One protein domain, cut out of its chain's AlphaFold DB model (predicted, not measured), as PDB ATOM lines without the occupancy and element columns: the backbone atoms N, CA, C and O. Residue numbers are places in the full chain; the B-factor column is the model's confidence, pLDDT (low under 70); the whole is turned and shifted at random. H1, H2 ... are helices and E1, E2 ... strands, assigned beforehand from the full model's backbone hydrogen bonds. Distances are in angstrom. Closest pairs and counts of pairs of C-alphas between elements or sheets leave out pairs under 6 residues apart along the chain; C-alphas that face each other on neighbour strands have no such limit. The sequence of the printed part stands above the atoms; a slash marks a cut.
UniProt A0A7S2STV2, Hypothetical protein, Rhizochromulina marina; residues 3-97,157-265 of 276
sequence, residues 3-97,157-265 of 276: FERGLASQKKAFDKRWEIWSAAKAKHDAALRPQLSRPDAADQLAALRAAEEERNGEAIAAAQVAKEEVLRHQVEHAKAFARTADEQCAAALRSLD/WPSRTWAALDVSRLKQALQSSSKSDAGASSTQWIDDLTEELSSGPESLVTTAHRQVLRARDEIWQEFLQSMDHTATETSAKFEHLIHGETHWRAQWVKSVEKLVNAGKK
ATOM      1  N   PHE A   3     173.317  66.338 178.328       78.56
ATOM      2  CA  PHE A   3     172.285  67.364 178.221       78.56
ATOM      3  C   PHE A   3     172.753  68.651 177.512       78.56
ATOM      4  O   PHE A   3     172.184  69.017 176.485       78.56
ATOM      5  N   GLU A   4     173.825  69.296 177.989       85.00
ATOM      6  CA  GLU A   4     174.300  70.574 177.426       85.00
ATOM      7  C   GLU A   4     174.698  70.467 175.951       85.00
ATOM      8  O   GLU A   4     174.408  71.358 175.154       85.00
ATOM      9  N   ARG A   5     175.318  69.344 175.558       89.19
ATOM     10  CA  ARG A   5     175.678  69.070 174.159       89.19
ATOM     11  C   ARG A   5     174.439  68.912 173.272       89.19
ATOM     12  O   ARG A   5     174.481  69.324 172.116       89.19
ATOM     13  N   GLY A   6     173.339  68.378 173.810       88.38
ATOM     14  CA  GLY A   6     172.033  68.359 173.146       88.38
ATOM     15  C   GLY A   6     171.492  69.773 172.917       88.38
ATOM     16  O   GLY A   6     171.268  70.162 171.770       88.38
ATOM     17  N   LEU A   7     171.405  70.570 173.986       88.75
ATOM     18  CA  LEU A   7     170.901  71.948 173.943       88.75
ATOM     19  C   LEU A   7     171.731  72.849 173.010       88.75
ATOM     20  O   LEU A   7     171.181  73.602 172.206       88.75
ATOM     21  N   ALA A   8     173.063  72.737 173.056       91.62
ATOM     22  CA  ALA A   8     173.968  73.462 172.165       91.62
ATOM     23  C   ALA A   8     173.803  73.040 170.692       91.62
ATOM     24  O   ALA A   8     173.895  73.883 169.796       91.62
ATOM     25  N   SER A   9     173.522  71.758 170.433       93.38
ATOM     26  CA  SER A   9     173.228  71.243 169.091       93.38
ATOM     27  C   SER A   9     171.892  71.775 168.557       93.38
ATOM     28  O   SER A   9     171.849  72.292 167.439       93.38
ATOM     29  N   GLN A  10     170.826  71.750 169.369       92.06
ATOM     30  CA  GLN A  10     169.519  72.334 169.026       92.06
ATOM     31  C   GLN A  10     169.628  73.834 168.746       92.06
ATOM     32  O   GLN A  10     169.184  74.291 167.694       92.06
ATOM     33  N   LYS A  11     170.294  74.593 169.629       93.69
ATOM     34  CA  LYS A  11     170.551  76.028 169.443       93.69
ATOM     35  C   LYS A  11     171.271  76.299 168.119       93.69
ATOM     36  O   LYS A  11     170.780  77.078 167.311       93.69
ATOM     37  N   LYS A  12     172.363  75.579 167.835       96.12
ATOM     38  CA  LYS A  12     173.113  75.698 166.572       96.12
ATOM     39  C   LYS A  12     172.281  75.319 165.336       96.12
ATOM     40  O   LYS A  12     172.464  75.910 164.273       96.12
ATOM     41  N   ALA A  13     171.376  74.347 165.453       96.31
ATOM     42  CA  ALA A  13     170.461  73.969 164.379       96.31
ATOM     43  C   ALA A  13     169.370  75.030 164.139       96.31
ATOM     44  O   ALA A  13     169.053  75.315 162.982       96.31
ATOM     45  N   PHE A  14     168.839  75.642 165.202       97.31
ATOM     46  CA  PHE A  14     167.910  76.770 165.114       97.31
ATOM     47  C   PHE A  14     168.586  78.005 164.511       97.31
ATOM     48  O   PHE A  14     168.088  78.531 163.520       97.31
ATOM     49  N   ASP A  15     169.741  78.418 165.041       97.38
ATOM     50  CA  ASP A  15     170.470  79.603 164.575       97.38
ATOM     51  C   ASP A  15     170.804  79.476 163.066       97.38
ATOM     52  O   ASP A  15     170.538  80.396 162.294       97.38
ATOM     53  N   LYS A  16     171.228  78.288 162.595       98.12
ATOM     54  CA  LYS A  16     171.439  78.011 161.157       98.12
ATOM     55  C   LYS A  16     170.155  78.090 160.313       98.12
ATOM     56  O   LYS A  16     170.202  78.527 159.164       98.12
ATOM     57  N   ARG A  17     169.000  77.647 160.829       97.81
ATOM     58  CA  ARG A  17     167.710  77.826 160.128       97.81
ATOM     59  C   ARG A  17     167.315  79.305 160.083       97.81
ATOM     60  O   ARG A  17     166.846  79.778 159.050       97.81
ATOM     61  N   TRP A  18     167.583  80.043 161.158       98.00
ATOM     62  CA  TRP A  18     167.320  81.474 161.252       98.00
ATOM     63  C   TRP A  18     168.135  82.297 160.246       98.00
ATOM     64  O   TRP A  18     167.591  83.208 159.618       98.00
ATOM     65  N   GLU A  19     169.402  81.941 160.013       98.31
ATOM     66  CA  GLU A  19     170.224  82.503 158.929       98.31
ATOM     67  C   GLU A  19     169.574  82.292 157.548       98.31
ATOM     68  O   GLU A  19     169.481  83.233 156.758       98.31
ATOM     69  N   ILE A  20     169.062  81.086 157.271       98.31
ATOM     70  CA  ILE A  20     168.407  80.745 155.996       98.31
ATOM     71  C   ILE A  20     167.115  81.555 155.803       98.31
ATOM     72  O   ILE A  20     166.936  82.170 154.749       98.31
ATOM     73  N   TRP A  21     166.240  81.627 156.814       98.38
ATOM     74  CA  TRP A  21     165.021  82.444 156.741       98.38
ATOM     75  C   TRP A  21     165.329  83.944 156.629       98.38
ATOM     76  O   TRP A  21     164.618  84.656 155.917       98.38
ATOM     77  N   SER A  22     166.404  84.423 157.261       98.19
ATOM     78  CA  SER A  22     166.862  85.818 157.158       98.19
ATOM     79  C   SER A  22     167.398  86.150 155.759       98.19
ATOM     80  O   SER A  22     167.089  87.209 155.212       98.19
ATOM     81  N   ALA A  23     168.141  85.230 155.136       98.38
ATOM     82  CA  ALA A  23     168.601  85.373 153.755       98.38
ATOM     83  C   ALA A  23     167.437  85.313 152.746       98.38
ATOM     84  O   ALA A  23     167.399  86.104 151.802       98.38
ATOM     85  N   ALA A  24     166.457  84.427 152.964       98.31
ATOM     86  CA  ALA A  24     165.238  84.361 152.157       98.31
ATOM     87  C   ALA A  24     164.433  85.670 152.250       98.31
ATOM     88  O   ALA A  24     164.112  86.264 151.224       98.31
ATOM     89  N   LYS A  25     164.213  86.178 153.468       98.31
ATOM     90  CA  LYS A  25     163.564  87.468 153.752       98.31
ATOM     91  C   LYS A  25     164.210  88.631 152.985       98.31
ATOM     92  O   LYS A  25     163.515  89.361 152.286       98.31
ATOM     93  N   ALA A  26     165.538  88.761 153.044       98.38
ATOM     94  CA  ALA A  26     166.266  89.803 152.313       98.38
ATOM     95  C   ALA A  26     166.197  89.630 150.780       98.38
ATOM     96  O   ALA A  26     166.084  90.609 150.041       98.38
ATOM     97  N   LYS A  27     166.221  88.384 150.283       98.44
ATOM     98  CA  LYS A  27     166.035  88.077 148.855       98.44
ATOM     99  C   LYS A  27     164.635  88.461 148.367       98.44
ATOM    100  O   LYS A  27     164.507  88.946 147.245       98.44
ATOM    101  N   HIS A  28     163.606  88.221 149.178       98.31
ATOM    102  CA  HIS A  28     162.222  88.541 148.839       98.31
ATOM    103  C   HIS A  28     161.993  90.062 148.815       98.31
ATOM    104  O   HIS A  28     161.434  90.572 147.846       98.31
ATOM    105  N   ASP A  29     162.535  90.799 149.791       98.00
ATOM    106  CA  ASP A  29     162.502  92.273 149.835       98.00
ATOM    107  C   ASP A  29     163.159  92.894 148.589       98.00
ATOM    108  O   ASP A  29     162.551  93.690 147.872       98.00
ATOM    109  N   ALA A  30     164.343  92.403 148.203       98.06
ATOM    110  CA  ALA A  30     165.020  92.802 146.965       98.06
ATOM    111  C   ALA A  30     164.306  92.360 145.660       98.06
ATOM    112  O   ALA A  30     164.693  92.785 144.556       98.06
ATOM    113  N   ALA A  31     163.282  91.504 145.756       97.94
ATOM    114  CA  ALA A  31     162.408  91.101 144.656       97.94
ATOM    115  C   ALA A  31     161.098  91.912 144.596       97.94
ATOM    116  O   ALA A  31     160.499  91.977 143.520       97.94
ATOM    117  N   LEU A  32     160.694  92.595 145.678       97.50
ATOM    118  CA  LEU A  32     159.463  93.389 145.792       97.50
ATOM    119  C   LEU A  32     159.568  94.745 145.053       97.50
ATOM    120  O   LEU A  32     159.506  95.833 145.625       97.50
ATOM    121  N   ARG A  33     159.789  94.680 143.737       96.69
ATOM    122  CA  ARG A  33     160.170  95.824 142.893       96.69
ATOM    123  C   ARG A  33     158.956  96.556 142.303       96.69
ATOM    124  O   ARG A  33     157.952  95.910 142.003       96.69
ATOM    125  N   PRO A  34     159.056  97.869 141.997       96.69
ATOM    126  CA  PRO A  34     157.962  98.648 141.404       96.69
ATOM    127  C   PRO A  34     157.345  98.055 140.129       96.69
ATOM    128  O   PRO A  34     156.163  98.263 139.866       96.69
ATOM    129  N   GLN A  35     158.111  97.296 139.341       96.44
ATOM    130  CA  GLN A  35     157.637  96.633 138.122       96.44
ATOM    131  C   GLN A  35     156.557  95.565 138.386       96.44
ATOM    132  O   GLN A  35     155.742  95.324 137.499       96.44
ATOM    133  N   LEU A  36     156.486  94.995 139.599       96.75
ATOM    134  CA  LEU A  36     155.433  94.050 140.010       96.75
ATOM    135  C   LEU A  36     154.046  94.700 140.179       96.75
ATOM    136  O   LEU A  36     153.071  94.005 140.433       96.75
ATOM    137  N   SER A  37     153.933  96.024 140.017       96.00
ATOM    138  CA  SER A  37     152.637  96.715 139.933       96.00
ATOM    139  C   SER A  37     151.914  96.515 138.589       96.00
ATOM    140  O   SER A  37     150.751  96.885 138.466       96.00
ATOM    141  N   ARG A  38     152.570  95.949 137.567       95.88
ATOM    142  CA  ARG A  38     151.949  95.705 136.253       95.88
ATOM    143  C   ARG A  38     150.982  94.511 136.297       95.88
ATOM    144  O   ARG A  38     151.329  93.513 136.927       95.88
ATOM    145  N   PRO A  39     149.841  94.546 135.575       94.88
ATOM    146  CA  PRO A  39     148.926  93.403 135.475       94.88
ATOM    147  C   PRO A  39     149.625  92.107 135.042       94.88
ATOM    148  O   PRO A  39     149.433  91.070 135.668       94.88
ATOM    149  N   ASP A  40     150.525  92.196 134.059       96.50
ATOM    150  CA  ASP A  40     151.304  91.070 133.510       96.50
ATOM    151  C   ASP A  40     152.243  90.395 134.535       96.50
ATOM    152  O   ASP A  40     152.805  89.336 134.269       96.50
ATOM    153  N   ALA A  41     152.451  91.020 135.701       97.00
ATOM    154  CA  ALA A  41     153.288  90.523 136.791       97.00
ATOM    155  C   ALA A  41     152.476  90.040 138.011       97.00
ATOM    156  O   ALA A  41     153.070  89.686 139.033       97.00
ATOM    157  N   ALA A  42     151.138  89.997 137.923       95.94
ATOM    158  CA  ALA A  42     150.263  89.617 139.035       95.94
ATOM    159  C   ALA A  42     150.597  88.227 139.608       95.94
ATOM    160  O   ALA A  42     150.715  88.087 140.826       95.94
ATOM    161  N   ASP A  43     150.844  87.234 138.748       97.62
ATOM    162  CA  ASP A  43     151.212  85.874 139.165       97.62
ATOM    163  C   ASP A  43     152.566  85.831 139.889       97.62
ATOM    164  O   ASP A  43     152.741  85.093 140.857       97.62
ATOM    165  N   GLN A  44     153.522  86.671 139.471       97.50
ATOM    166  CA  GLN A  44     154.833  86.780 140.120       97.50
ATOM    167  C   GLN A  44     154.705  87.395 141.518       97.50
ATOM    168  O   GLN A  44     155.326  86.912 142.463       97.50
ATOM    169  N   LEU A  45     153.863  88.424 141.669       97.19
ATOM    170  CA  LEU A  45     153.574  89.042 142.963       97.19
ATOM    171  C   LEU A  45     152.787  88.095 143.888       97.19
ATOM    172  O   LEU A  45     153.050  88.059 145.089       97.19
ATOM    173  N   ALA A  46     151.865  87.297 143.340       97.75
ATOM    174  CA  ALA A  46     151.124  86.280 144.085       97.75
ATOM    175  C   ALA A  46     152.041  85.147 144.582       97.75
ATOM    176  O   ALA A  46     151.998  84.806 145.766       97.75
ATOM    177  N   ALA A  47     152.917  84.622 143.719       98.12
ATOM    178  CA  ALA A  47     153.902  83.605 144.088       98.12
ATOM    179  C   ALA A  47     154.904  84.121 145.135       98.12
ATOM    180  O   ALA A  47     155.188  83.431 146.115       98.12
ATOM    181  N   LEU A  48     155.394  85.358 144.971       97.94
ATOM    182  CA  LEU A  48     156.288  85.995 145.938       97.94
ATOM    183  C   LEU A  48     155.595  86.177 147.298       97.94
ATOM    184  O   LEU A  48     156.176  85.833 148.325       97.94
ATOM    185  N   ARG A  49     154.332  86.634 147.315       98.19
ATOM    186  CA  ARG A  49     153.522  86.744 148.541       98.19
ATOM    187  C   ARG A  49     153.349  85.395 149.241       98.19
ATOM    188  O   ARG A  49     153.487  85.352 150.459       98.19
ATOM    189  N   ALA A  50     153.051  84.327 148.500       98.25
ATOM    190  CA  ALA A  50     152.869  82.993 149.071       98.25
ATOM    191  C   ALA A  50     154.153  82.492 149.754       98.25
ATOM    192  O   ALA A  50     154.113  82.112 150.921       98.25
ATOM    193  N   ALA A  51     155.303  82.595 149.078       98.00
ATOM    194  CA  ALA A  51     156.598  82.212 149.643       98.00
ATOM    195  C   ALA A  51     157.012  83.088 150.847       98.00
ATOM    196  O   ALA A  51     157.637  82.613 151.791       98.00
ATOM    197  N   GLU A  52     156.675  84.381 150.835       98.25
ATOM    198  CA  GLU A  52     156.937  85.329 151.928       98.25
ATOM    199  C   GLU A  52     156.088  85.057 153.181       98.25
ATOM    200  O   GLU A  52     156.569  85.279 154.299       98.25
ATOM    201  N   GLU A  53     154.872  84.535 152.987       98.12
ATOM    202  CA  GLU A  53     153.901  84.126 154.008       98.12
ATOM    203  C   GLU A  53     154.218  82.736 154.596       98.12
ATOM    204  O   GLU A  53     154.274  82.601 155.819       98.12
ATOM    205  N   GLU A  54     154.538  81.747 153.756       98.25
ATOM    206  CA  GLU A  54     155.010  80.407 154.151       98.25
ATOM    207  C   GLU A  54     156.263  80.499 155.037       98.25
ATOM    208  O   GLU A  54     156.250  80.084 156.197       98.25
ATOM    209  N   ARG A  55     157.307  81.178 154.542       98.25
ATOM    210  CA  ARG A  55     158.577  81.425 155.250       98.25
ATOM    211  C   ARG A  55     158.391  82.187 156.571       98.25
ATOM    212  O   ARG A  55     159.176  82.000 157.497       98.25
ATOM    213  N   ASN A  56     157.371  83.044 156.685       98.19
ATOM    214  CA  ASN A  56     157.043  83.723 157.945       98.19
ATOM    215  C   ASN A  56     156.377  82.769 158.950       98.19
ATOM    216  O   ASN A  56     156.738  82.776 160.126       98.19
ATOM    217  N   GLY A  57     155.451  81.927 158.476       97.88
ATOM    218  CA  GLY A  57     154.818  80.877 159.272       97.88
ATOM    219  C   GLY A  57     155.834  79.875 159.819       97.88
ATOM    220  O   GLY A  57     155.841  79.625 161.024       97.88
ATOM    221  N   GLU A  58     156.745  79.381 158.972       97.94
ATOM    222  CA  GLU A  58     157.857  78.514 159.387       97.94
ATOM    223  C   GLU A  58     158.714  79.155 160.484       97.94
ATOM    224  O   GLU A  58     158.950  78.539 161.524       97.94
ATOM    225  N   ALA A  59     159.175  80.393 160.268       98.19
ATOM    226  CA  ALA A  59     160.084  81.071 161.188       98.19
ATOM    227  C   ALA A  59     159.439  81.341 162.559       98.19
ATOM    228  O   ALA A  59     160.098  81.176 163.588       98.19
ATOM    229  N   ILE A  60     158.151  81.708 162.591       97.88
ATOM    230  CA  ILE A  60     157.399  81.906 163.841       97.88
ATOM    231  C   ILE A  60     157.169  80.568 164.552       97.88
ATOM    232  O   ILE A  60     157.499  80.454 165.734       97.88
ATOM    233  N   ALA A  61     156.676  79.543 163.849       96.94
ATOM    234  CA  ALA A  61     156.413  78.230 164.439       96.94
ATOM    235  C   ALA A  61     157.696  77.577 164.980       96.94
ATOM    236  O   ALA A  61     157.714  77.042 166.087       96.94
ATOM    237  N   ALA A  62     158.809  77.683 164.250       96.75
ATOM    238  CA  ALA A  62     160.096  77.178 164.709       96.75
ATOM    239  C   ALA A  62     160.666  77.970 165.896       96.75
ATOM    240  O   ALA A  62     161.333  77.377 166.740       96.75
ATOM    241  N   ALA A  63     160.410  79.280 165.991       96.50
ATOM    242  CA  ALA A  63     160.784  80.077 167.162       96.50
ATOM    243  C   ALA A  63     159.947  79.710 168.402       96.50
ATOM    244  O   ALA A  63     160.486  79.693 169.507       96.50
ATOM    245  N   GLN A  64     158.667  79.361 168.226       95.44
ATOM    246  CA  GLN A  64     157.809  78.839 169.297       95.44
ATOM    247  C   GLN A  64     158.296  77.466 169.780       95.44
ATOM    248  O   GLN A  64     158.614  77.320 170.959       95.44
ATOM    249  N   VAL A  65     158.487  76.504 168.868       93.81
ATOM    250  CA  VAL A  65     159.020  75.169 169.203       93.81
ATOM    251  C   VAL A  65     160.399  75.267 169.866       93.81
ATOM    252  O   VAL A  65     160.644  74.600 170.866       93.81
ATOM    253  N   ALA A  66     161.293  76.135 169.381       95.00
ATOM    254  CA  ALA A  66     162.602  76.332 170.004       95.00
ATOM    255  C   ALA A  66     162.511  76.966 171.408       95.00
ATOM    256  O   ALA A  66     163.270  76.567 172.294       95.00
ATOM    257  N   LYS A  67     161.576  77.900 171.649       93.62
ATOM    258  CA  LYS A  67     161.289  78.419 173.000       93.62
ATOM    259  C   LYS A  67     160.844  77.283 173.924       93.62
ATOM    260  O   LYS A  67     161.407  77.119 175.005       93.62
ATOM    261  N   GLU A  68     159.873  76.487 173.488       91.12
ATOM    262  CA  GLU A  68     159.318  75.364 174.252       91.12
ATOM    263  C   GLU A  68     160.369  74.285 174.551       91.12
ATOM    264  O   GLU A  68     160.463  73.826 175.689       91.12
ATOM    265  N   GLU A  69     161.220  73.924 173.582       90.75
ATOM    266  CA  GLU A  69     162.311  72.969 173.803       90.75
ATOM    267  C   GLU A  69     163.321  73.466 174.846       90.75
ATOM    268  O   GLU A  69     163.687  72.695 175.737       90.75
ATOM    269  N   VAL A  70     163.758  74.730 174.777       90.81
ATOM    270  CA  VAL A  70     164.730  75.283 175.740       90.81
ATOM    271  C   VAL A  70     164.126  75.374 177.145       90.81
ATOM    272  O   VAL A  70     164.776  74.950 178.101       90.81
ATOM    273  N   LEU A  71     162.879  75.843 177.282       90.12
ATOM    274  CA  LEU A  71     162.191  75.910 178.579       90.12
ATOM    275  C   LEU A  71     161.949  74.506 179.169       90.12
ATOM    276  O   LEU A  71     162.217  74.277 180.349       90.12
ATOM    277  N   ARG A  72     161.543  73.522 178.350       89.19
ATOM    278  CA  ARG A  72     161.438  72.111 178.772       89.19
ATOM    279  C   ARG A  72     162.794  71.562 179.228       89.19
ATOM    280  O   ARG A  72     162.859  70.812 180.197       89.19
ATOM    281  N   HIS A  73     163.887  71.923 178.558       90.44
ATOM    282  CA  HIS A  73     165.226  71.530 178.994       90.44
ATOM    283  C   HIS A  73     165.612  72.175 180.338       90.44
ATOM    284  O   HIS A  73     166.117  71.461 181.203       90.44
ATOM    285  N   GLN A  74     165.323  73.462 180.565       90.12
ATOM    286  CA  GLN A  74     165.528  74.108 181.875       90.12
ATOM    287  C   GLN A  74     164.757  73.393 183.001       90.12
ATOM    288  O   GLN A  74     165.318  73.166 184.072       90.12
ATOM    289  N   VAL A  75     163.523  72.948 182.735       90.75
ATOM    290  CA  VAL A  75     162.724  72.128 183.663       90.75
ATOM    291  C   VAL A  75     163.403  70.795 184.006       90.75
ATOM    292  O   VAL A  75     163.533  70.466 185.185       90.75
ATOM    293  N   GLU A  76     163.890  70.035 183.019       91.38
ATOM    294  CA  GLU A  76     164.599  68.773 183.299       91.38
ATOM    295  C   GLU A  76     165.914  68.995 184.065       91.38
ATOM    296  O   GLU A  76     166.258  68.207 184.949       91.38
ATOM    297  N   HIS A  77     166.623  70.094 183.788       91.94
ATOM    298  CA  HIS A  77     167.803  70.483 184.558       91.94
ATOM    299  C   HIS A  77     167.453  70.808 186.019       91.94
ATOM    300  O   HIS A  77     168.154  70.367 186.926       91.94
ATOM    301  N   ALA A  78     166.343  71.511 186.267       92.94
ATOM    302  CA  ALA A  78     165.888  71.834 187.618       92.94
ATOM    303  C   ALA A  78     165.500  70.595 188.439       92.94
ATOM    304  O   ALA A  78     165.876  70.505 189.607       92.94
ATOM    305  N   LYS A  79     164.830  69.606 187.829       93.75
ATOM    306  CA  LYS A  79     164.554  68.302 188.467       93.75
ATOM    307  C   LYS A  79     165.846  67.591 188.877       93.75
ATOM    308  O   LYS A  79     165.964  67.118 190.005       93.75
ATOM    309  N   ALA A  80     166.815  67.523 187.961       94.50
ATOM    310  CA  ALA A  80     168.099  66.873 188.211       94.50
ATOM    311  C   ALA A  80     168.894  67.588 189.317       94.50
ATOM    312  O   ALA A  80     169.426  66.928 190.212       94.50
ATOM    313  N   PHE A  81     168.924  68.924 189.290       95.94
ATOM    314  CA  PHE A  81     169.595  69.744 190.295       95.94
ATOM    315  C   PHE A  81     168.953  69.607 191.681       95.94
ATOM    316  O   PHE A  81     169.676  69.408 192.651       95.94
ATOM    317  N   ALA A  82     167.618  69.636 191.784       95.94
ATOM    318  CA  ALA A  82     166.903  69.480 193.054       95.94
ATOM    319  C   ALA A  82     167.222  68.139 193.741       95.94
ATOM    320  O   ALA A  82     167.619  68.127 194.906       95.94
ATOM    321  N   ARG A  83     167.135  67.025 192.994       96.06
ATOM    322  CA  ARG A  83     167.526  65.687 193.477       96.06
ATOM    323  C   ARG A  83     168.992  65.649 193.902       96.06
ATOM    324  O   ARG A  83     169.298  65.258 195.021       96.06
ATOM    325  N   THR A  84     169.890  66.138 193.043       96.88
ATOM    326  CA  THR A  84     171.337  66.152 193.314       96.88
ATOM    327  C   THR A  84     171.679  66.977 194.560       96.88
ATOM    328  O   THR A  84     172.531  66.569 195.345       96.88
ATOM    329  N   ALA A  85     171.016  68.117 194.776       96.62
ATOM    330  CA  ALA A  85     171.239  68.977 195.934       96.62
ATOM    331  C   ALA A  85     170.771  68.328 197.249       96.62
ATOM    332  O   ALA A  85     171.468  68.442 198.261       96.62
ATOM    333  N   ASP A  86     169.635  67.620 197.246       96.44
ATOM    334  CA  ASP A  86     169.180  66.892 198.435       96.44
ATOM    335  C   ASP A  86     170.023  65.633 198.695       96.44
ATOM    336  O   ASP A  86     170.515  65.454 199.807       96.44
ATOM    337  N   GLU A  87     170.334  64.838 197.661       97.12
ATOM    338  CA  GLU A  87     171.245  63.686 197.748       97.12
ATOM    339  C   GLU A  87     172.616  64.073 198.327       97.12
ATOM    340  O   GLU A  87     173.126  63.396 199.226       97.12
ATOM    341  N   GLN A  88     173.204  65.178 197.847       97.88
ATOM    342  CA  GLN A  88     174.481  65.700 198.343       97.88
ATOM    343  C   GLN A  88     174.370  66.232 199.774       97.88
ATOM    344  O   GLN A  88     175.261  65.966 200.582       97.88
ATOM    345  N   CYS A  89     173.281  66.926 200.124       98.06
ATOM    346  CA  CYS A  89     173.044  67.355 201.501       98.06
ATOM    347  C   CYS A  89     172.916  66.146 202.437       98.06
ATOM    348  O   CYS A  89     173.595  66.083 203.460       98.06
ATOM    349  N   ALA A  90     172.104  65.153 202.076       97.62
ATOM    350  CA  ALA A  90     171.912  63.934 202.850       97.62
ATOM    351  C   ALA A  90     173.214  63.121 202.971       97.62
ATOM    352  O   ALA A  90     173.486  62.546 204.024       97.62
ATOM    353  N   ALA A  91     174.052  63.095 201.928       98.25
ATOM    354  CA  ALA A  91     175.380  62.488 201.984       98.25
ATOM    355  C   ALA A  91     176.319  63.239 202.940       98.25
ATOM    356  O   ALA A  91     176.922  62.604 203.802       98.25
ATOM    357  N   ALA A  92     176.395  64.570 202.845       98.31
ATOM    358  CA  ALA A  92     177.233  65.398 203.713       98.31
ATOM    359  C   ALA A  92     176.805  65.325 205.191       98.31
ATOM    360  O   ALA A  92     177.662  65.254 206.070       98.31
ATOM    361  N   LEU A  93     175.496  65.285 205.464       97.88
ATOM    362  CA  LEU A  93     174.950  65.062 206.803       97.88
ATOM    363  C   LEU A  93     175.368  63.682 207.342       97.88
ATOM    364  O   LEU A  93     176.034  63.625 208.370       97.88
ATOM    365  N   ARG A  94     175.139  62.592 206.590       97.62
ATOM    366  CA  ARG A  94     175.605  61.242 206.976       97.62
ATOM    367  C   ARG A  94     177.122  61.163 207.192       97.62
ATOM    368  O   ARG A  94     177.574  60.430 208.066       97.62
ATOM    369  N   SER A  95     177.918  61.905 206.417       97.94
ATOM    370  CA  SER A  95     179.370  61.990 206.621       97.94
ATOM    371  C   SER A  95     179.750  62.686 207.929       97.94
ATOM    372  O   SER A  95     180.754  62.305 208.519       97.94
ATOM    373  N   LEU A  96     178.971  63.672 208.391       96.62
ATOM    374  CA  LEU A  96     179.158  64.330 209.687       96.62
ATOM    375  C   LEU A  96     178.651  63.471 210.858       96.62
ATOM    376  O   LEU A  96     179.305  63.436 211.899       96.62
ATOM    377  N   ASP A  97     177.538  62.752 210.684       95.44
ATOM    378  CA  ASP A  97     177.011  61.796 211.670       95.44
ATOM    379  C   ASP A  97     177.988  60.629 211.913       95.44
ATOM    380  O   ASP A  97     178.097  60.126 213.029       95.44
ATOM    381  N   TRP A 157     173.608  64.059 221.222       84.06
ATOM    382  CA  TRP A 157     172.989  64.981 220.264       84.06
ATOM    383  C   TRP A 157     171.605  64.434 219.893       84.06
ATOM    384  O   TRP A 157     171.497  63.249 219.581       84.06
ATOM    385  N   PRO A 158     170.535  65.246 219.920       91.56
ATOM    386  CA  PRO A 158     169.242  64.779 219.449       91.56
ATOM    387  C   PRO A 158     169.310  64.565 217.933       91.56
ATOM    388  O   PRO A 158     169.776  65.449 217.206       91.56
ATOM    389  N   SER A 159     168.824  63.412 217.472       94.00
ATOM    390  CA  SER A 159     168.474  63.221 216.064       94.00
ATOM    391  C   SER A 159     167.263  64.082 215.705       94.00
ATOM    392  O   SER A 159     166.434  64.407 216.566       94.00
ATOM    393  N   ARG A 160     167.163  64.479 214.438       96.12
ATOM    394  CA  ARG A 160     166.020  65.217 213.904       96.12
ATOM    395  C   ARG A 160     165.882  64.997 212.395       96.12
ATOM    396  O   ARG A 160     166.844  65.174 211.657       96.12
ATOM    397  N   THR A 161     164.645  64.812 211.935       97.44
ATOM    398  CA  THR A 161     164.240  65.076 210.544       97.44
ATOM    399  C   THR A 161     164.337  66.576 210.238       97.44
ATOM    400  O   THR A 161     163.650  67.422 210.838       97.44
ATOM    401  N   TRP A 162     165.248  66.942 209.343       97.06
ATOM    402  CA  TRP A 162     165.436  68.316 208.892       97.06
ATOM    403  C   TRP A 162     164.356  68.722 207.881       97.06
ATOM    404  O   TRP A 162     163.547  67.909 207.444       97.06
ATOM    405  N   ALA A 163     164.284  70.013 207.554       97.12
ATOM    406  CA  ALA A 163     163.321  70.485 206.564       97.12
ATOM    407  C   ALA A 163     163.716  70.002 205.159       97.12
ATOM    408  O   ALA A 163     164.888  70.093 204.782       97.12
ATOM    409  N   ALA A 164     162.728  69.537 204.393       96.50
ATOM    410  CA  ALA A 164     162.840  69.262 202.964       96.50
ATOM    411  C   ALA A 164     163.367  70.471 202.167       96.50
ATOM    412  O   ALA A 164     163.401  71.603 202.664       96.50
ATOM    413  N   LEU A 165     163.767  70.229 200.920       95.44
ATOM    414  CA  LEU A 165     164.059  71.288 199.960       95.44
ATOM    415  C   LEU A 165     162.755  72.019 199.581       95.44
ATOM    416  O   LEU A 165     161.741  71.382 199.303       95.44
ATOM    417  N   ASP A 166     162.757  73.355 199.552       94.12
ATOM    418  CA  ASP A 166     161.562  74.142 199.204       94.12
ATOM    419  C   ASP A 166     161.349  74.183 197.678       94.12
ATOM    420  O   ASP A 166     161.657  75.172 197.003       94.12
ATOM    421  N   VAL A 167     160.834  73.075 197.137       93.56
ATOM    422  CA  VAL A 167     160.491  72.902 195.714       93.56
ATOM    423  C   VAL A 167     159.350  73.839 195.287       93.56
ATOM    424  O   VAL A 167     159.264  74.213 194.118       93.56
ATOM    425  N   SER A 168     158.514  74.318 196.218       90.00
ATOM    426  CA  SER A 168     157.345  75.155 195.904       90.00
ATOM    427  C   SER A 168     157.705  76.471 195.195       90.00
ATOM    428  O   SER A 168     156.960  76.949 194.334       90.00
ATOM    429  N   ARG A 169     158.895  77.022 195.475       88.75
ATOM    430  CA  ARG A 169     159.436  78.222 194.812       88.75
ATOM    431  C   ARG A 169     159.732  78.013 193.333       88.75
ATOM    432  O   ARG A 169     159.648  78.964 192.560       88.75
ATOM    433  N   LEU A 170     160.017  76.779 192.920       88.69
ATOM    434  CA  LEU A 170     160.245  76.429 191.520       88.69
ATOM    435  C   LEU A 170     158.982  76.680 190.677       88.69
ATOM    436  O   LEU A 170     159.074  77.152 189.548       88.69
ATOM    437  N   LYS A 171     157.794  76.469 191.266       85.94
ATOM    438  CA  LYS A 171     156.488  76.800 190.668       85.94
ATOM    439  C   LYS A 171     156.357  78.306 190.413       85.94
ATOM    440  O   LYS A 171     155.933  78.710 189.334       85.94
ATOM    441  N   GLN A 172     156.797  79.128 191.368       85.19
ATOM    442  CA  GLN A 172     156.761  80.595 191.275       85.19
ATOM    443  C   GLN A 172     157.726  81.124 190.197       85.19
ATOM    444  O   GLN A 172     157.321  81.935 189.368       85.19
ATOM    445  N   ALA A 173     158.957  80.598 190.154       84.19
ATOM    446  CA  ALA A 173     160.003  80.945 189.176       84.19
ATOM    447  C   ALA A 173     159.722  80.473 187.730       84.19
ATOM    448  O   ALA A 173     160.456  80.814 186.806       84.19
ATOM    449  N   LEU A 174     158.676  79.667 187.520       81.25
ATOM    450  CA  LEU A 174     158.184  79.285 186.190       81.25
ATOM    451  C   LEU A 174     156.945  80.100 185.798       81.25
ATOM    452  O   LEU A 174     156.834  80.552 184.656       81.25
ATOM    453  N   GLN A 175     156.046  80.351 186.756       81.75
ATOM    454  CA  GLN A 175     154.845  81.174 186.566       81.75
ATOM    455  C   GLN A 175     155.161  82.655 186.286       81.75
ATOM    456  O   GLN A 175     154.377  83.324 185.614       81.75
ATOM    457  N   SER A 176     156.313  83.163 186.737       76.19
ATOM    458  CA  SER A 176     156.843  84.490 186.378       76.19
ATOM    459  C   SER A 176     157.054  84.662 184.863       76.19
ATOM    460  O   SER A 176     156.731  85.716 184.303       76.19
ATOM    461  N   SER A 177     157.558  83.613 184.203       69.19
ATOM    462  CA  SER A 177     157.876  83.577 182.769       69.19
ATOM    463  C   SER A 177     156.648  83.251 181.904       69.19
ATOM    464  O   SER A 177     156.455  83.848 180.841       69.19
ATOM    465  N   SER A 178     155.762  82.353 182.353       65.56
ATOM    466  CA  SER A 178     154.585  81.919 181.582       65.56
ATOM    467  C   SER A 178     153.384  82.877 181.694       65.56
ATOM    468  O   SER A 178     152.336  82.521 182.229       65.56
ATOM    469  N   LYS A 179     153.493  84.085 181.127       64.44
ATOM    470  CA  LYS A 179     152.362  85.039 181.001       64.44
ATOM    471  C   LYS A 179     151.306  84.645 179.950       64.44
ATOM    472  O   LYS A 179     150.344  85.379 179.744       64.44
ATOM    473  N   SER A 180     151.496  83.515 179.273       51.06
ATOM    474  CA  SER A 180     150.584  82.927 178.287       51.06
ATOM    475  C   SER A 180     149.933  81.652 178.831       51.06
ATOM    476  O   SER A 180     150.586  80.906 179.555       51.06
ATOM    477  N   ASP A 181     148.692  81.391 178.409       45.19
ATOM    478  CA  ASP A 181     147.684  80.447 178.949       45.19
ATOM    479  C   ASP A 181     148.014  78.926 178.858       45.19
ATOM    480  O   ASP A 181     147.175  78.080 178.546       45.19
ATOM    481  N   ALA A 182     149.271  78.544 179.091       46.22
ATOM    482  CA  ALA A 182     149.842  77.234 178.778       46.22
ATOM    483  C   ALA A 182     149.575  76.133 179.834       46.22
ATOM    484  O   ALA A 182     150.502  75.460 180.275       46.22
ATOM    485  N   GLY A 183     148.299  75.923 180.183       46.28
ATOM    486  CA  GLY A 183     147.739  74.643 180.655       46.28
ATOM    487  C   GLY A 183     148.210  74.062 182.004       46.28
ATOM    488  O   GLY A 183     149.386  73.811 182.246       46.28
ATOM    489  N   ALA A 184     147.247  73.668 182.848       49.75
ATOM    490  CA  ALA A 184     147.491  73.057 184.167       49.75
ATOM    491  C   ALA A 184     148.354  71.768 184.159       49.75
ATOM    492  O   ALA A 184     148.937  71.418 185.180       49.75
ATOM    493  N   SER A 185     148.487  71.093 183.011       54.69
ATOM    494  CA  SER A 185     149.381  69.935 182.824       54.69
ATOM    495  C   SER A 185     150.868  70.274 183.060       54.69
ATOM    496  O   SER A 185     151.650  69.430 183.490       54.69
ATOM    497  N   SER A 186     151.267  71.533 182.837       67.38
ATOM    498  CA  SER A 186     152.674  71.963 182.855       67.38
ATOM    499  C   SER A 186     153.361  71.856 184.229       67.38
ATOM    500  O   SER A 186     154.589  71.786 184.295       67.38
ATOM    501  N   THR A 187     152.605  71.810 185.336       79.19
ATOM    502  CA  THR A 187     153.181  71.820 186.696       79.19
ATOM    503  C   THR A 187     153.122  70.499 187.456       79.19
ATOM    504  O   THR A 187     153.656  70.462 188.560       79.19
ATOM    505  N   GLN A 188     152.512  69.433 186.921       86.94
ATOM    506  CA  GLN A 188     152.313  68.189 187.686       86.94
ATOM    507  C   GLN A 188     153.634  67.625 188.235       86.94
ATOM    508  O   GLN A 188     153.722  67.305 189.413       86.94
ATOM    509  N   TRP A 189     154.699  67.642 187.430       87.50
ATOM    510  CA  TRP A 189     156.032  67.186 187.838       87.50
ATOM    511  C   TRP A 189     156.643  67.955 189.021       87.50
ATOM    512  O   TRP A 189     157.572  67.453 189.645       87.50
ATOM    513  N   ILE A 190     156.181  69.179 189.307       87.25
ATOM    514  CA  ILE A 190     156.617  69.957 190.479       87.25
ATOM    515  C   ILE A 190     155.966  69.377 191.727       87.25
ATOM    516  O   ILE A 190     156.607  69.285 192.770       87.25
ATOM    517  N   ASP A 191     154.703  68.978 191.606       89.75
ATOM    518  CA  ASP A 191     153.937  68.366 192.680       89.75
ATOM    519  C   ASP A 191     154.461  66.933 192.927       89.75
ATOM    520  O   ASP A 191     154.782  66.611 194.069       89.75
ATOM    521  N   ASP A 192     154.742  66.160 191.862       92.00
ATOM    522  CA  ASP A 192     155.442  64.861 191.928       92.00
ATOM    523  C   ASP A 192     156.823  64.983 192.627       92.00
ATOM    524  O   ASP A 192     157.149  64.215 193.529       92.00
ATOM    525  N   LEU A 193     157.641  65.980 192.246       92.12
ATOM    526  CA  LEU A 193     158.967  66.234 192.835       92.12
ATOM    527  C   LEU A 193     158.882  66.756 194.282       92.12
ATOM    528  O   LEU A 193     159.804  66.554 195.072       92.12
ATOM    529  N   THR A 194     157.784  67.427 194.640       92.62
ATOM    530  CA  THR A 194     157.517  67.869 196.017       92.62
ATOM    531  C   THR A 194     157.116  66.690 196.902       92.62
ATOM    532  O   THR A 194     157.499  66.671 198.068       92.62
ATOM    533  N   GLU A 195     156.400  65.694 196.370       93.75
ATOM    534  CA  GLU A 195     156.133  64.430 197.068       93.75
ATOM    535  C   GLU A 195     157.423  63.608 197.231       93.75
ATOM    536  O   GLU A 195     157.745  63.193 198.345       93.75
ATOM    537  N   GLU A 196     158.216  63.464 196.163       94.00
ATOM    538  CA  GLU A 196     159.506  62.757 196.164       94.00
ATOM    539  C   GLU A 196     160.490  63.314 197.209       94.00
ATOM    540  O   GLU A 196     161.095  62.551 197.960       94.00
ATOM    541  N   LEU A 197     160.618  64.644 197.292       93.62
ATOM    542  CA  LEU A 197     161.526  65.328 198.221       93.62
ATOM    543  C   LEU A 197     160.846  65.753 199.540       93.62
ATOM    544  O   LEU A 197     161.431  66.508 200.316       93.62
ATOM    545  N   SER A 198     159.623  65.282 199.820       92.25
ATOM    546  CA  SER A 198     158.833  65.697 200.997       92.25
ATOM    547  C   SER A 198     159.475  65.331 202.342       92.25
ATOM    548  O   SER A 198     159.317  66.051 203.332       92.25
ATOM    549  N   SER A 199     160.223  64.224 202.384       93.00
ATOM    550  CA  SER A 199     160.943  63.759 203.568       93.00
ATOM    551  C   SER A 199     162.374  64.295 203.580       93.00
ATOM    552  O   SER A 199     163.286  63.652 203.065       93.00
ATOM    553  N   GLY A 200     162.587  65.439 204.234       94.06
ATOM    554  CA  GLY A 200     163.938  65.939 204.503       94.06
ATOM    555  C   GLY A 200     164.793  64.940 205.308       94.06
ATOM    556  O   GLY A 200     164.252  64.108 206.041       94.06
ATOM    557  N   PRO A 201     166.132  65.007 205.204       96.31
ATOM    558  CA  PRO A 201     167.027  64.016 205.802       96.31
ATOM    559  C   PRO A 201     166.953  64.003 207.336       96.31
ATOM    560  O   PRO A 201     166.878  65.055 207.972       96.31
ATOM    561  N   GLU A 202     167.039  62.819 207.947       97.44
ATOM    562  CA  GLU A 202     167.290  62.673 209.386       97.44
ATOM    563  C   GLU A 202     168.801  62.667 209.674       97.44
ATOM    564  O   GLU A 202     169.560  62.005 208.969       97.44
ATOM    565  N   SER A 203     169.235  63.447 210.672       97.19
ATOM    566  CA  SER A 203     170.647  63.614 211.064       97.19
ATOM    567  C   SER A 203     170.765  64.321 212.432       97.19
ATOM    568  O   SER A 203     169.797  64.925 212.912       97.19
ATOM    569  N   LEU A 204     171.934  64.279 213.085       95.75
ATOM    570  CA  LEU A 204     172.162  64.865 214.410       95.75
ATOM    571  C   LEU A 204     172.156  66.407 214.409       95.75
ATOM    572  O   LEU A 204     172.669  67.091 213.523       95.75
ATOM    573  N   VAL A 205     171.638  67.011 215.482       95.69
ATOM    574  CA  VAL A 205     171.537  68.476 215.601       95.69
ATOM    575  C   VAL A 205     172.810  69.102 216.194       95.69
ATOM    576  O   VAL A 205     172.834  69.526 217.350       95.69
ATOM    577  N   THR A 206     173.860  69.242 215.377       93.81
ATOM    578  CA  THR A 206     175.085  70.002 215.735       93.81
ATOM    579  C   THR A 206     175.242  71.294 214.918       93.81
ATOM    580  O   THR A 206     174.488  71.560 213.980       93.81
ATOM    581  N   THR A 207     176.229  72.130 215.262       95.00
ATOM    582  CA  THR A 207     176.554  73.353 214.501       95.00
ATOM    583  C   THR A 207     176.970  73.054 213.058       95.00
ATOM    584  O   THR A 207     176.614  73.825 212.174       95.00
ATOM    585  N   ALA A 208     177.677  71.948 212.801       96.12
ATOM    586  CA  ALA A 208     178.158  71.598 211.460       96.12
ATOM    587  C   ALA A 208     176.996  71.264 210.509       96.12
ATOM    588  O   ALA A 208     176.874  71.881 209.453       96.12
ATOM    589  N   HIS A 209     176.079  70.392 210.939       97.25
ATOM    590  CA  HIS A 209     174.870  70.029 210.190       97.25
ATOM    591  C   HIS A 209     174.021  71.261 209.826       97.25
ATOM    592  O   HIS A 209     173.532  71.384 208.705       97.25
ATOM    593  N   ARG A 210     173.929  72.245 210.735       97.31
ATOM    594  CA  ARG A 210     173.252  73.528 210.472       97.31
ATOM    595  C   ARG A 210     173.935  74.370 209.389       97.31
ATOM    596  O   ARG A 210     173.224  75.070 208.679       97.31
ATOM    597  N   GLN A 211     175.263  74.320 209.250       98.19
ATOM    598  CA  GLN A 211     175.955  75.011 208.150       98.19
ATOM    599  C   GLN A 211     175.783  74.272 206.816       98.19
ATOM    600  O   GLN A 211     175.609  74.932 205.800       98.19
ATOM    601  N   VAL A 212     175.756  72.933 206.812       98.12
ATOM    602  CA  VAL A 212     175.467  72.137 205.599       98.12
ATOM    603  C   VAL A 212     174.075  72.466 205.051       98.12
ATOM    604  O   VAL A 212     173.936  72.788 203.876       98.12
ATOM    605  N   LEU A 213     173.056  72.471 205.914       97.69
ATOM    606  CA  LEU A 213     171.684  72.818 205.524       97.69
ATOM    607  C   LEU A 213     171.546  74.281 205.103       97.69
ATOM    608  O   LEU A 213     170.856  74.576 204.133       97.69
ATOM    609  N   ARG A 214     172.252  75.196 205.777       97.94
ATOM    610  CA  ARG A 214     172.318  76.597 205.359       97.94
ATOM    611  C   ARG A 214     172.915  76.732 203.954       97.94
ATOM    612  O   ARG A 214     172.327  77.418 203.129       97.94
ATOM    613  N   ALA A 215     174.026  76.051 203.677       98.06
ATOM    614  CA  ALA A 215     174.658  76.062 202.362       98.06
ATOM    615  C   ALA A 215     173.747  75.450 201.283       98.06
ATOM    616  O   ALA A 215     173.645  76.017 200.201       98.06
ATOM    617  N   ARG A 216     173.018  74.360 201.584       97.50
ATOM    618  CA  ARG A 216     171.967  73.813 200.702       97.50
ATOM    619  C   ARG A 216     170.912  74.873 200.373       97.50
ATOM    620  O   ARG A 216     170.594  75.075 199.206       97.50
ATOM    621  N   ASP A 217     170.384  75.549 201.391       97.00
ATOM    622  CA  ASP A 217     169.305  76.529 201.237       97.00
ATOM    623  C   ASP A 217     169.771  77.814 200.520       97.00
ATOM    624  O   ASP A 217     168.980  78.441 199.813       97.00
ATOM    625  N   GLU A 218     171.041  78.203 200.678       97.50
ATOM    626  CA  GLU A 218     171.681  79.315 199.959       97.50
ATOM    627  C   GLU A 218     171.937  78.938 198.483       97.50
ATOM    628  O   GLU A 218     171.461  79.643 197.591       97.50
ATOM    629  N   ILE A 219     172.533  77.771 198.204       97.69
ATOM    630  CA  ILE A 219     172.756  77.242 196.839       97.69
ATOM    631  C   ILE A 219     171.432  77.051 196.077       97.69
ATOM    632  O   ILE A 219     171.343  77.372 194.891       97.69
ATOM    633  N   TRP A 220     170.375  76.568 196.739       96.38
ATOM    634  CA  TRP A 220     169.045  76.434 196.130       96.38
ATOM    635  C   TRP A 220     168.431  77.795 195.770       96.38
ATOM    636  O   TRP A 220     167.797  77.931 194.724       96.38
ATOM    637  N   GLN A 221     168.655  78.831 196.585       96.12
ATOM    638  CA  GLN A 221     168.196  80.191 196.281       96.12
ATOM    639  C   GLN A 221     168.980  80.840 195.134       96.12
ATOM    640  O   GLN A 221     168.368  81.522 194.310       96.12
ATOM    641  N   GLU A 222     170.293  80.614 195.041       96.94
ATOM    642  CA  GLU A 222     171.107  81.043 193.894       96.94
ATOM    643  C   GLU A 222     170.668  80.336 192.602       96.94
ATOM    644  O   GLU A 222     170.483  80.983 191.567       96.94
ATOM    645  N   PHE A 223     170.407  79.024 192.668       96.56
ATOM    646  CA  PHE A 223     169.878  78.253 191.543       96.56
ATOM    647  C   PHE A 223     168.523  78.788 191.055       96.56
ATOM    648  O   PHE A 223     168.355  79.022 189.858       96.56
ATOM    649  N   LEU A 224     167.573  79.034 191.965       95.06
ATOM    650  CA  LEU A 224     166.251  79.570 191.618       95.06
ATOM    651  C   LEU A 224     166.337  80.948 190.941       95.06
ATOM    652  O   LEU A 224     165.634  81.182 189.959       95.06
ATOM    653  N   GLN A 225     167.217  81.836 191.418       94.81
ATOM    654  CA  GLN A 225     167.453  83.149 190.797       94.81
ATOM    655  C   GLN A 225     168.058  83.016 189.392       94.81
ATOM    656  O   GLN A 225     167.611  83.682 188.457       94.81
ATOM    657  N   SER A 226     169.037  82.123 189.224       94.38
ATOM    658  CA  SER A 226     169.642  81.821 187.923       94.38
ATOM    659  C   SER A 226     168.622  81.234 186.935       94.38
ATOM    660  O   SER A 226     168.609  81.594 185.754       94.38
ATOM    661  N   MET A 227     167.709  80.380 187.413       93.62
ATOM    662  CA  MET A 227     166.657  79.796 186.579       93.62
ATOM    663  C   MET A 227     165.608  80.833 186.154       93.62
ATOM    664  O   MET A 227     165.321  80.919 184.965       93.62
ATOM    665  N   ASP A 228     165.079  81.652 187.071       91.94
ATOM    666  CA  ASP A 228     164.112  82.716 186.737       91.94
ATOM    667  C   ASP A 228     164.708  83.723 185.735       91.94
ATOM    668  O   ASP A 228     164.075  84.063 184.729       91.94
ATOM    669  N   HIS A 229     165.973  84.109 185.936       93.38
ATOM    670  CA  HIS A 229     166.702  84.984 185.021       93.38
ATOM    671  C   HIS A 229     166.862  84.368 183.621       93.38
ATOM    672  O   HIS A 229     166.477  84.989 182.628       93.38
ATOM    673  N   THR A 230     167.377  83.137 183.523       92.69
ATOM    674  CA  THR A 230     167.629  82.480 182.226       92.69
ATOM    675  C   THR A 230     166.351  82.025 181.514       92.69
ATOM    676  O   THR A 230     166.320  81.983 180.280       92.69
ATOM    677  N   ALA A 231     165.273  81.727 182.243       91.44
ATOM    678  CA  ALA A 231     163.943  81.496 181.677       91.44
ATOM    679  C   ALA A 231     163.326  82.799 181.143       91.44
ATOM    680  O   ALA A 231     162.757  82.805 180.048       91.44
ATOM    681  N   THR A 232     163.481  83.912 181.866       91.44
ATOM    682  CA  THR A 232     163.019  85.241 181.434       91.44
ATOM    683  C   THR A 232     163.789  85.738 180.209       91.44
ATOM    684  O   THR A 232     163.165  86.174 179.240       91.44
ATOM    685  N   GLU A 233     165.121  85.615 180.190       93.75
ATOM    686  CA  GLU A 233     165.956  85.958 179.027       93.75
ATOM    687  C   GLU A 233     165.568  85.118 177.799       93.75
ATOM    688  O   GLU A 233     165.383  85.654 176.704       93.75
ATOM    689  N   THR A 234     165.375  83.806 177.981       92.00
ATOM    690  CA  THR A 234     164.953  82.891 176.909       92.00
ATOM    691  C   THR A 234     163.589  83.285 176.343       92.00
ATOM    692  O   THR A 234     163.452  83.424 175.123       92.00
ATOM    693  N   SER A 235     162.591  83.516 177.204       92.19
ATOM    694  CA  SER A 235     161.261  83.981 176.791       92.19
ATOM    695  C   SER A 235     161.338  85.300 176.021       92.19
ATOM    696  O   SER A 235     160.851  85.364 174.892       92.19
ATOM    697  N   ALA A 236     162.033  86.305 176.563       93.50
ATOM    698  CA  ALA A 236     162.190  87.613 175.931       93.50
ATOM    699  C   ALA A 236     162.919  87.540 174.576       93.50
ATOM    700  O   ALA A 236     162.501  88.201 173.621       93.50
ATOM    701  N   LYS A 237     163.964  86.703 174.445       95.81
ATOM    702  CA  LYS A 237     164.668  86.485 173.170       95.81
ATOM    703  C   LYS A 237     163.709  85.960 172.101       95.81
ATOM    704  O   LYS A 237     163.647  86.526 171.010       95.81
ATOM    705  N   PHE A 238     162.982  84.878 172.382       95.62
ATOM    706  CA  PHE A 238     162.094  84.273 171.386       95.62
ATOM    707  C   PHE A 238     160.859  85.137 171.098       95.62
ATOM    708  O   PHE A 238     160.454  85.240 169.942       95.62
ATOM    709  N   GLU A 239     160.318  85.842 172.094       95.56
ATOM    710  CA  GLU A 239     159.242  86.822 171.895       95.56
ATOM    711  C   GLU A 239     159.683  87.992 171.010       95.56
ATOM    712  O   GLU A 239     158.934  88.385 170.119       95.56
ATOM    713  N   HIS A 240     160.916  88.488 171.161       96.81
ATOM    714  CA  HIS A 240     161.478  89.496 170.260       96.81
ATOM    715  C   HIS A 240     161.599  88.983 168.811       96.81
ATOM    716  O   HIS A 240     161.268  89.712 167.875       96.81
ATOM    717  N   LEU A 241     162.013  87.724 168.600       97.38
ATOM    718  CA  LEU A 241     162.067  87.117 167.259       97.38
ATOM    719  C   LEU A 241     160.666  86.974 166.632       97.38
ATOM    720  O   LEU A 241     160.459  87.377 165.486       97.38
ATOM    721  N   ILE A 242     159.695  86.460 167.394       97.38
ATOM    722  CA  ILE A 242     158.301  86.280 166.953       97.38
ATOM    723  C   ILE A 242     157.638  87.636 166.674       97.38
ATOM    724  O   ILE A 242     156.966  87.799 165.651       97.38
ATOM    725  N   HIS A 243     157.856  88.634 167.533       97.44
ATOM    726  CA  HIS A 243     157.365  89.993 167.323       97.44
ATOM    727  C   HIS A 243     158.008  90.636 166.087       97.44
ATOM    728  O   HIS A 243     157.298  91.223 165.275       97.44
ATOM    729  N   GLY A 244     159.320  90.473 165.889       97.94
ATOM    730  CA  GLY A 244     160.035  90.977 164.715       97.94
ATOM    731  C   GLY A 244     159.514  90.398 163.395       97.94
ATOM    732  O   GLY A 244     159.336  91.139 162.427       97.94
ATOM    733  N   GLU A 245     159.200  89.100 163.351       98.31
ATOM    734  CA  GLU A 245     158.573  88.473 162.178       98.31
ATOM    735  C   GLU A 245     157.089  88.835 162.011       98.31
ATOM    736  O   GLU A 245     156.624  89.002 160.882       98.31
ATOM    737  N   THR A 246     156.348  89.039 163.100       98.12
ATOM    738  CA  THR A 246     154.948  89.499 163.044       98.12
ATOM    739  C   THR A 246     154.860  90.944 162.538       98.12
ATOM    740  O   THR A 246     154.065  91.257 161.649       98.12
ATOM    741  N   HIS A 247     155.726  91.826 163.044       98.19
ATOM    742  CA  HIS A 247     155.857  93.212 162.593       98.19
ATOM    743  C   HIS A 247     156.320  93.284 161.137       98.19
ATOM    744  O   HIS A 247     155.768  94.059 160.355       98.19
ATOM    745  N   TRP A 248     157.263  92.420 160.739       98.00
ATOM    746  CA  TRP A 248     157.650  92.267 159.338       98.00
ATOM    747  C   TRP A 248     156.454  91.889 158.461       98.00
ATOM    748  O   TRP A 248     156.200  92.595 157.493       98.00
ATOM    749  N   ARG A 249     155.649  90.873 158.815       98.25
ATOM    750  CA  ARG A 249     154.425  90.514 158.062       98.25
ATOM    751  C   ARG A 249     153.416  91.673 157.984       98.25
ATOM    752  O   ARG A 249     152.725  91.826 156.980       98.25
ATOM    753  N   ALA A 250     153.350  92.532 159.002       98.25
ATOM    754  CA  ALA A 250     152.498  93.723 158.986       98.25
ATOM    755  C   ALA A 250     153.043  94.870 158.103       98.25
ATOM    756  O   ALA A 250     152.257  95.670 157.592       98.25
ATOM    757  N   GLN A 251     154.365  94.971 157.914       98.25
ATOM    758  CA  GLN A 251     154.989  95.876 156.937       98.25
ATOM    759  C   GLN A 251     154.890  95.312 155.509       98.25
ATOM    760  O   GLN A 251     154.504  96.038 154.595       98.25
ATOM    761  N   TRP A 252     155.151  94.011 155.361       97.88
ATOM    762  CA  TRP A 252     155.060  93.194 154.150       97.88
ATOM    763  C   TRP A 252     153.775  93.460 153.369       97.88
ATOM    764  O   TRP A 252     153.790  93.987 152.256       97.88
ATOM    765  N   VAL A 253     152.637  93.181 154.013       98.19
ATOM    766  CA  VAL A 253     151.307  93.315 153.410       98.19
ATOM    767  C   VAL A 253     151.066  94.749 152.928       98.19
ATOM    768  O   VAL A 253     150.633  94.937 151.795       98.19
ATOM    769  N   LYS A 254     151.461  95.764 153.708       98.25
ATOM    770  CA  LYS A 254     151.314  97.185 153.338       98.25
ATOM    771  C   LYS A 254     152.184  97.593 152.145       98.25
ATOM    772  O   LYS A 254     151.819  98.513 151.413       98.25
ATOM    773  N   SER A 255     153.338  96.958 151.944       97.62
ATOM    774  CA  SER A 255     154.197  97.193 150.775       97.62
ATOM    775  C   SER A 255     153.621  96.535 149.517       97.62
ATOM    776  O   SER A 255     153.528  97.192 148.479       97.62
ATOM    777  N   VAL A 256     153.123  95.298 149.626       97.62
ATOM    778  CA  VAL A 256     152.391  94.608 148.547       97.62
ATOM    779  C   VAL A 256     151.125  95.387 148.151       97.62
ATOM    780  O   VAL A 256     150.899  95.639 146.968       97.62
ATOM    781  N   GLU A 257     150.329  95.849 149.120       97.56
ATOM    782  CA  GLU A 257     149.123  96.663 148.892       97.56
ATOM    783  C   GLU A 257     149.418  97.963 148.132       97.56
ATOM    784  O   GLU A 257     148.672  98.330 147.221       97.56
ATOM    785  N   LYS A 258     150.523  98.651 148.453       96.62
ATOM    786  CA  LYS A 258     150.955  99.854 147.721       96.62
ATOM    787  C   LYS A 258     151.256  99.553 146.253       96.62
ATOM    788  O   LYS A 258     150.845 100.337 145.400       96.62
ATOM    789  N   LEU A 259     151.921  98.435 145.947       96.12
ATOM    790  CA  LEU A 259     152.203  98.029 144.563       96.12
ATOM    791  C   LEU A 259     150.918  97.680 143.799       96.12
ATOM    792  O   LEU A 259     150.721  98.169 142.686       96.12
ATOM    793  N   VAL A 260     150.008  96.918 144.417       96.12
ATOM    794  CA  VAL A 260     148.698  96.572 143.831       96.12
ATOM    795  C   VAL A 260     147.851  97.822 143.564       96.12
ATOM    796  O   VAL A 260     147.181  97.907 142.536       96.12
ATOM    797  N   ASN A 261     147.881  98.813 144.458       95.62
ATOM    798  CA  ASN A 261     147.133 100.058 144.282       95.62
ATOM    799  C   ASN A 261     147.793 101.010 143.271       95.62
ATOM    800  O   ASN A 261     147.078 101.674 142.522       95.62
ATOM    801  N   ALA A 262     149.127 101.036 143.180       93.56
ATOM    802  CA  ALA A 262     149.840 101.777 142.137       93.56
ATOM    803  C   ALA A 262     149.501 101.250 140.731       93.56
ATOM    804  O   ALA A 262     149.244 102.047 139.830       93.56
ATOM    805  N   GLY A 263     149.413  99.924 140.569       89.88
ATOM    806  CA  GLY A 263     149.040  99.269 139.309       89.88
ATOM    807  C   GLY A 263     147.631  99.586 138.804       89.88
ATOM    808  O   GLY A 263     147.376  99.540 137.604       89.88
ATOM    809  N   LYS A 264     146.714  99.943 139.712       88.25
ATOM    810  CA  LYS A 264     145.319 100.287 139.395       88.25
ATOM    811  C   LYS A 264     145.114 101.748 138.992       88.25
ATOM    812  O   LYS A 264     144.020 102.087 138.545       88.25
ATOM    813  N   LYS A 265     146.105 102.633 139.172       83.12
ATOM    814  CA  LYS A 265     145.939 104.048 138.814       83.12
ATOM    815  C   LYS A 265     145.922 104.171 137.279       83.12
ATOM    816  O   LYS A 265     146.915 103.805 136.650       83.12
TER     817      LYS A 265
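This is residues 3 to 97 and 157 to 265 of the 276 residues of the protein "Hypothetical protein" of Rhizochromulina marina (UniProt A0A7S2STV2). Two very long helices, H3 and H6, lie side by side and run opposite ways along nearly the whole of a rod. H1 packs along H3 over its residues 48 to 73, the helical hairpin H4 and H5 packs on H6 farther along, and tiny H2 and a two-stranded sheet, E1 and E2, lie toward opposite ends. The 204 printed residues, mostly helix by class, hold six named helices and two strands in the order H1 H2 H3 E1 H4 H5 E2 H6, with the sheet antiparallel in the order E1 - E2. The whole is extended, with a radius of gyration of the C-alphas of 26.2 A and spans of 94 by 30 by 22 A.

E1, residues 159 to 161, and E2, residues 202 to 204, are antiparallel at 147 degrees; N 160 and O 203 are within hydrogen-bond range at 3.1 A. H3, residues 39 to 97, comes closest to E2 at the C-alphas of Leu 93 and Ser 203, 6.2 A apart. H3 and H6, residues 207 to 263, touch at a shallow tilt of 2 degrees, opposite ways, closest at the C-alphas of Ile 60 and Ile 242, 5.4 A. H1, residues 3 to 29, touches H3 at a shallow tilt of 17 degrees, opposite ways, closest at the C-alphas of Trp 21 and Arg 55, 6.7 A. H2, residues 34 to 37, touches H6, closest at the C-alphas of Ser 37 and Gly 263, 4.5 A, and touches H3 only at the corner, closest at the C-alphas of Leu 36 and Leu 45, 6.1 A. H4, residues 168 to 175, touches residues 224 to 231 of H6, closest at the C-alphas of Ala 173 and Asp 228, 5.1 A. H4 and H5, residues 184 to 196, form a hairpin at a shallow tilt of 20 degrees, with the C-alphas of Lys 171 and Ile 190 closest at 6.8 A. H5 and H6 are apart. Every O i to N i+4 pair is within hydrogen-bond range in H1; the counts are 53 of 55 in H3, 3 of 4 in H4, 5 of 9 in H5 and 52 of 53 in H6, and H2 is too short for such a pair.

H3 measures 87.1 A, H6 84.2 A, H1 39.0 A and H5 19.9 A. H1 begins at C-alpha 3 (172.285, 67.364, 178.221), and H6 ends at C-alpha 263 (149.040, 99.269, 139.309).

The C-alphas farthest apart, of Trp 157 and Lys 265, are 94.3 A apart. Residues 98 to 156 are not printed; C-alphas 97 and 157 are 10.0 A apart across the cut. Of the links printed whole, none is long. Residues 180 to 185 stand free, and residues 177 to 186 have pLDDT under 70.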